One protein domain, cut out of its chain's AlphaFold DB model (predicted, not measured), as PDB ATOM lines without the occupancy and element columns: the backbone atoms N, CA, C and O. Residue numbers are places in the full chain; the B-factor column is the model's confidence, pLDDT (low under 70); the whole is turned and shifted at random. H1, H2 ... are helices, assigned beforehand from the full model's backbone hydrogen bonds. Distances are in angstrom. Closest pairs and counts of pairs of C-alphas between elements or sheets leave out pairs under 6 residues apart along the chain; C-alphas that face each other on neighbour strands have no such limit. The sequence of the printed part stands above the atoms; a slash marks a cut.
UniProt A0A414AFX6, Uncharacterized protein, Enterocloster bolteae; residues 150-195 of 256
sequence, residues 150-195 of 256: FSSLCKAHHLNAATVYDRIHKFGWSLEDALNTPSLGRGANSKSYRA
ATOM      1  N   PHE A 150     127.572  99.733 162.095       90.06
ATOM      2  CA  PHE A 150     127.130 100.464 160.905       90.06
ATOM      3  C   PHE A 150     128.305 100.852 159.991       90.06
ATOM      4  O   PHE A 150     128.225 100.704 158.776       90.06
ATOM      5  N   SER A 151     129.436 101.272 160.571       90.06
ATOM      6  CA  SER A 151     130.645 101.606 159.809       90.06
ATOM      7  C   SER A 151     131.262 100.385 159.124       90.06
ATOM      8  O   SER A 151     131.643 100.472 157.958       90.06
ATOM      9  N   SER A 152     131.345  99.250 159.824       89.94
ATOM     10  CA  SER A 152     131.853  97.991 159.268       89.94
ATOM     11  C   SER A 152     130.976  97.497 158.116       89.94
ATOM     12  O   SER A 152     131.509  97.152 157.064       89.94
ATOM     13  N   LEU A 153     129.648  97.559 158.273       92.31
ATOM     14  CA  LEU A 153     128.686  97.229 157.220       92.31
ATOM     15  C   LEU A 153     128.852  98.151 156.006       92.31
ATOM     16  O   LEU A 153     129.016  97.678 154.888       92.31
ATOM     17  N   CYS A 154     128.917  99.470 156.210       93.62
ATOM     18  CA  CYS A 154     129.131 100.413 155.108       93.62
ATOM     19  C   CYS A 154     130.443 100.129 154.354       93.62
ATOM     20  O   CYS A 154     130.454 100.121 153.124       93.62
ATOM     21  N   LYS A 155     131.536  99.850 155.079       91.44
ATOM     22  CA  LYS A 155     132.839  99.506 154.487       91.44
ATOM     23  C   LYS A 155     132.790  98.208 153.684       91.44
ATOM     24  O   LYS A 155     133.362  98.176 152.599       91.44
ATOM     25  N   ALA A 156     132.104  97.181 154.186       92.00
ATOM     26  CA  ALA A 156     131.932  95.907 153.487       92.00
ATOM     27  C   ALA A 156     131.189  96.072 152.149       92.00
ATOM     28  O   ALA A 156     131.507  95.389 151.186       92.00
ATOM     29  N   HIS A 157     130.267  97.037 152.069       92.81
ATOM     30  CA  HIS A 157     129.563  97.402 150.835       92.81
ATOM     31  C   HIS A 157     130.295  98.468 149.998       92.81
ATOM     32  O   HIS A 157     129.741  98.978 149.027       92.81
ATOM     33  N   HIS A 158     131.531  98.836 150.356       91.94
ATOM     34  CA  HIS A 158     132.311  99.895 149.699       91.94
ATOM     35  C   HIS A 158     131.591 101.258 149.641       91.94
ATOM     36  O   HIS A 158     131.777 102.046 148.710       91.94
ATOM     37  N   LEU A 159     130.775 101.565 150.652       91.00
ATOM     38  CA  LEU A 159     130.004 102.800 150.749       91.00
ATOM     39  C   LEU A 159     130.510 103.700 151.879       91.00
ATOM     40  O   LEU A 159     130.970 103.256 152.932       91.00
ATOM     41  N   ASN A 160     130.369 105.010 151.675       91.38
ATOM     42  CA  ASN A 160     130.583 105.984 152.737       91.38
ATOM     43  C   ASN A 160     129.395 105.948 153.713       91.38
ATOM     44  O   ASN A 160     128.241 106.046 153.291       91.38
ATOM     45  N   ALA A 161     129.681 105.874 155.016       93.31
ATOM     46  CA  ALA A 161     128.667 105.845 156.069       93.31
ATOM     47  C   ALA A 161     127.690 107.032 156.006       93.31
ATOM     48  O   ALA A 161     126.496 106.847 156.217       93.31
ATOM     49  N   ALA A 162     128.159 108.229 155.638       90.69
ATOM     50  CA  ALA A 162     127.300 109.399 155.463       90.69
ATOM     51  C   ALA A 162     126.300 109.217 154.307       90.69
ATOM     52  O   ALA A 162     125.154 109.647 154.402       90.69
ATOM     53  N   THR A 163     126.704 108.540 153.226       90.31
ATOM     54  CA  THR A 163     125.812 108.238 152.098       90.31
ATOM     55  C   THR A 163     124.703 107.278 152.515       90.31
ATOM     56  O   THR A 163     123.541 107.509 152.185       90.31
ATOM     57  N   VAL A 164     125.043 106.220 153.252       92.25
ATOM     58  CA  VAL A 164     124.062 105.246 153.754       92.25
ATOM     59  C   VAL A 164     123.129 105.905 154.774       92.25
ATOM     60  O   VAL A 164     121.917 105.725 154.698       92.25
ATOM     61  N   TYR A 165     123.668 106.750 155.659       92.94
ATOM     62  CA  TYR A 165     122.889 107.521 156.631       92.94
ATOM     63  C   TYR A 165     121.858 108.432 155.951       92.94
ATOM     64  O   TYR A 165     120.680 108.412 156.305       92.94
ATOM     65  N   ASP A 166     122.273 109.187 154.929       89.75
ATOM     66  CA  ASP A 166     121.376 110.056 154.166       89.75
ATOM     67  C   ASP A 166     120.273 109.260 153.456       89.75
ATOM     68  O   ASP A 166     119.113 109.675 153.457       89.75
ATOM     69  N   ARG A 167     120.595 108.091 152.893       90.31
ATOM     70  CA  ARG A 167     119.597 107.213 152.263       90.31
ATOM     71  C   ARG A 167     118.525 106.767 153.253       90.31
ATOM     72  O   ARG A 167     117.344 106.856 152.932       90.31
ATOM     73  N   ILE A 168     118.919 106.359 154.455       92.44
ATOM     74  CA  ILE A 168     117.980 105.903 155.486       92.44
ATOM     75  C   ILE A 168     117.157 107.079 156.016       92.44
ATOM     76  O   ILE A 168     115.932 107.068 155.945       92.44
ATOM     77  N   HIS A 169     117.816 108.128 156.506       89.94
ATOM     78  CA  HIS A 169     117.140 109.169 157.281       89.94
ATOM     79  C   HIS A 169     116.566 110.307 156.439       89.94
ATOM     80  O   HIS A 169     115.540 110.871 156.811       89.94
ATOM     81  N   LYS A 170     117.192 110.666 155.309       86.38
ATOM     82  CA  LYS A 170     116.685 111.733 154.428       86.38
ATOM     83  C   LYS A 170     115.800 111.189 153.318       86.38
ATOM     84  O   LYS A 170     114.876 111.881 152.899       86.38
ATOM     85  N   PHE A 171     116.100 109.997 152.799       84.06
ATOM     86  CA  PHE A 171     115.355 109.417 151.674       84.06
ATOM     87  C   PHE A 171     114.392 108.299 152.088       84.06
ATOM     88  O   PHE A 171     113.600 107.874 151.249       84.06
ATOM     89  N   GLY A 172     114.414 107.861 153.352       85.81
ATOM     90  CA  GLY A 172     113.473 106.877 153.893       85.81
ATOM     91  C   GLY A 172     113.714 105.452 153.400       85.81
ATOM     92  O   GLY A 172     112.771 104.670 153.317       85.81
ATOM     93  N   TRP A 173     114.941 105.121 152.994       90.38
ATOM     94  CA  TRP A 173     115.273 103.784 152.505       90.38
ATOM     95  C   TRP A 173     115.429 102.793 153.658       90.38
ATOM     96  O   TRP A 173     115.836 103.167 154.760       90.38
ATOM     97  N   SER A 174     115.166 101.515 153.384       93.69
ATOM     98  CA  SER A 174     115.573 100.441 154.289       93.69
ATOM     99  C   SER A 174     117.106 100.375 154.370       93.69
ATOM    100  O   SER A 174     117.813 100.821 153.461       93.69
ATOM    101  N   LEU A 175     117.640  99.815 155.461       92.44
ATOM    102  CA  LEU A 175     119.087  99.592 155.595       92.44
ATOM    103  C   LEU A 175     119.620  98.705 154.459       92.44
ATOM    104  O   LEU A 175     120.700  98.965 153.931       92.44
ATOM    105  N   GLU A 176     118.839  97.701 154.062       93.31
ATOM    106  CA  GLU A 176     119.159  96.793 152.962       93.31
ATOM    107  C   GLU A 176     119.268  97.539 151.624       93.31
ATOM    108  O   GLU A 176     120.312  97.480 150.975       93.31
ATOM    109  N   ASP A 177     118.259  98.340 151.261       91.25
ATOM    110  CA  ASP A 177     118.282  99.173 150.049       91.25
ATOM    111  C   ASP A 177     119.471 100.145 150.072       91.25
ATOM    112  O   ASP A 177     120.149 100.371 149.062       91.25
ATOM    113  N   ALA A 178     119.731 100.743 151.239       92.94
ATOM    114  CA  ALA A 178     120.776 101.739 151.417       92.94
ATOM    115  C   ALA A 178     122.187 101.165 151.254       92.94
ATOM    116  O   ALA A 178     123.057 101.887 150.758       92.94
ATOM    117  N   LEU A 179     122.407  99.903 151.632       93.69
ATOM    118  CA  LEU A 179     123.687  99.202 151.503       93.69
ATOM    119  C   LEU A 179     123.870  98.538 150.132       93.69
ATOM    120  O   LEU A 179     124.982  98.519 149.608       93.69
ATOM    121  N   ASN A 180     122.797  98.033 149.525       93.00
ATOM    122  CA  ASN A 180     122.880  97.290 148.264       93.00
ATOM    123  C   ASN A 180     122.870  98.181 147.016       93.00
ATOM    124  O   ASN A 180     123.205  97.720 145.927       93.00
ATOM    125  N   THR A 181     122.541  99.468 147.150       89.25
ATOM    126  CA  THR A 181     122.557 100.399 146.015       89.25
ATOM    127  C   THR A 181     123.936 101.062 145.853       89.25
ATOM    128  O   THR A 181     124.362 101.803 146.747       89.25
ATOM    129  N   PRO A 182     124.631 100.921 144.709       86.94
ATOM    130  CA  PRO A 182     125.900 101.609 144.462       86.94
ATOM    131  C   PRO A 182     125.781 103.136 144.572       86.94
ATOM    132  O   PRO A 182     124.725 103.715 144.317       86.94
ATOM    133  N   SER A 183     126.844 103.823 144.988       84.44
ATOM    134  CA  SER A 183     126.849 105.292 145.054       84.44
ATOM    135  C   SER A 183     126.991 105.911 143.660       84.44
ATOM    136  O   SER A 183     127.877 105.526 142.904       84.44
ATOM    137  N   LEU A 184     126.169 106.919 143.339       81.06
ATOM    138  CA  LEU A 184     126.258 107.685 142.081       81.06
ATOM    139  C   LEU A 184     127.243 108.873 142.159       81.06
ATOM    140  O   LEU A 184     127.314 109.689 141.242       81.06
ATOM    141  N   GLY A 185     128.002 108.994 143.253       77.31
ATOM    142  CA  GLY A 185     129.005 110.045 143.440       77.31
ATOM    143  C   GLY A 185     128.461 111.358 144.021       77.31
ATOM    144  O   GLY A 185     127.368 111.428 144.586       77.31
ATOM    145  N   ARG A 186     129.276 112.421 143.943       73.00
ATOM    146  CA  ARG A 186     128.970 113.728 144.553       73.00
ATOM    147  C   ARG A 186     127.748 114.386 143.902       73.00
ATOM    148  O   ARG A 186     127.654 114.455 142.683       73.00
ATOM    149  N   GLY A 187     126.844 114.918 144.728       68.00
ATOM    150  CA  GLY A 187     125.620 115.604 144.283       68.00
ATOM    151  C   GLY A 187     124.422 114.682 144.021       68.00
ATOM    152  O   GLY A 187     123.336 115.176 143.706       68.00
ATOM    153  N   ALA A 188     124.592 113.364 144.182       71.19
ATOM    154  CA  ALA A 188     123.499 112.407 144.090       71.19
ATOM    155  C   ALA A 188     122.452 112.656 145.190       71.19
ATOM    156  O   ALA A 188     122.783 112.828 146.363       71.19
ATOM    157  N   ASN A 189     121.178 112.661 144.808       71.50
ATOM    158  CA  ASN A 189     120.038 112.830 145.710       71.50
ATOM    159  C   ASN A 189     118.965 111.771 145.411       71.50
ATOM    160  O   ASN A 189     119.118 110.996 144.471       71.50
ATOM    161  N   SER A 190     117.867 111.739 146.175       69.31
ATOM    162  CA  SER A 190     116.781 110.759 145.985       69.31
ATOM    163  C   SER A 190     116.310 110.635 144.520       69.31
ATOM    164  O   SER A 190     116.119 109.527 144.017       69.31
ATOM    165  N   LYS A 191     116.253 111.751 143.775       69.81
ATOM    166  CA  LYS A 191     115.860 111.762 142.352       69.81
ATOM    167  C   LYS A 191     116.873 111.090 141.436       69.81
ATOM    168  O   LYS A 191     116.491 110.555 140.404       69.81
ATOM    169  N   SER A 192     118.152 111.139 141.800       73.44
ATOM    170  CA  SER A 192     119.230 110.491 141.051       73.44
ATOM    171  C   SER A 192     119.113 108.970 141.095       73.44
ATOM    172  O   SER A 192     119.456 108.318 140.119       73.44
ATOM    173  N   TYR A 193     118.624 108.413 142.207       72.00
ATOM    174  CA  TYR A 193     118.539 106.966 142.416       72.00
ATOM    175  C   TYR A 193     117.207 106.351 141.978       72.00
ATOM    176  O   TYR A 193     117.183 105.201 141.561       72.00
ATOM    177  N   ARG A 194     116.095 107.092 142.078       70.69
ATOM    178  CA  ARG A 194     114.748 106.602 141.733       70.69
ATOM    179  C   ARG A 194     114.081 107.509 140.709       70.69
ATOM    180  O   ARG A 194     113.018 108.075 140.948       70.69
ATOM    181  N   ALA A 195     114.738 107.675 139.567       61.81
ATOM    182  CA  ALA A 195     114.284 108.578 138.517       61.81
ATOM    183  C   ALA A 195     112.888 108.205 137.971       61.81
ATOM    184  O   ALA A 195     112.073 109.082 137.685       61.81
TER     185      ALA A 195
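This is residues 150 to 195 of the 256 residues of an uncharacterized protein of Enterocloster bolteae (UniProt A0A414AFX6). Three short helices, H1, H2 and H3, make a small cluster with their centres in a triangle: H1 and H3 run nearly parallel, and H2, the longest, is steeply tilted to both. From H3 a loop, residues 181 to 189, leads to H4, a single short turn at the far end from H1. The printed part has 46 residues with four named helices, in the order H1, H2, H3, H4, and no named strand; the class is all helix. It is compact, with a radius of gyration of the C-alphas of 9.6 A, and spans 28 by 19 by 15 A.

H2, residues 161 to 169, touches H3, residues 175 to 180, at a steep tilt of 50 degrees, opposite ways; their closest C-alphas, of Val 164 and Ala 178, are 5.3 A apart. H2 also touches H1, residues 150 to 156, at a steep tilt of 60 degrees, opposite ways, with the C-alphas of Cys 154 and Ala 161 closest at 5.5 A. H1 and H3 are close but not clearly touching, at a shallow tilt of 17 degrees, the same way; the C-alphas of Cys 154 and Leu 179 are closest at 6.6 A. H4, residues 190 to 193, is close to H2 but not clearly touching, with the C-alphas of Arg 167 and Ser 190 closest at 7.7 A, and is apart from H1 and H3. In H1, H2 and H3 every O i to N i+4 pair is within hydrogen-bond range; H4 is too short for such a pair.

H2 measures 12.1 A from first to last C-alpha, H1 9.9 A, H3 8.6 A and H4 5.5 A. C-alpha 161 is at (128.667, 105.845, 156.069), C-alpha 150 at (127.130, 100.464, 160.905) and C-alpha 193 at (118.539, 106.966, 142.416).

The two C-alphas farthest apart, of Ser 152 and Ala 195, are 29.2 A apart. The printed part has no cut. The links H1 to H2 and H2 to H3 are tight, H3 to H4 is short, and no link is long. The mean pLDDT of the printed part is 85.8, with residues 187, 190 to 191 and 195 under 70.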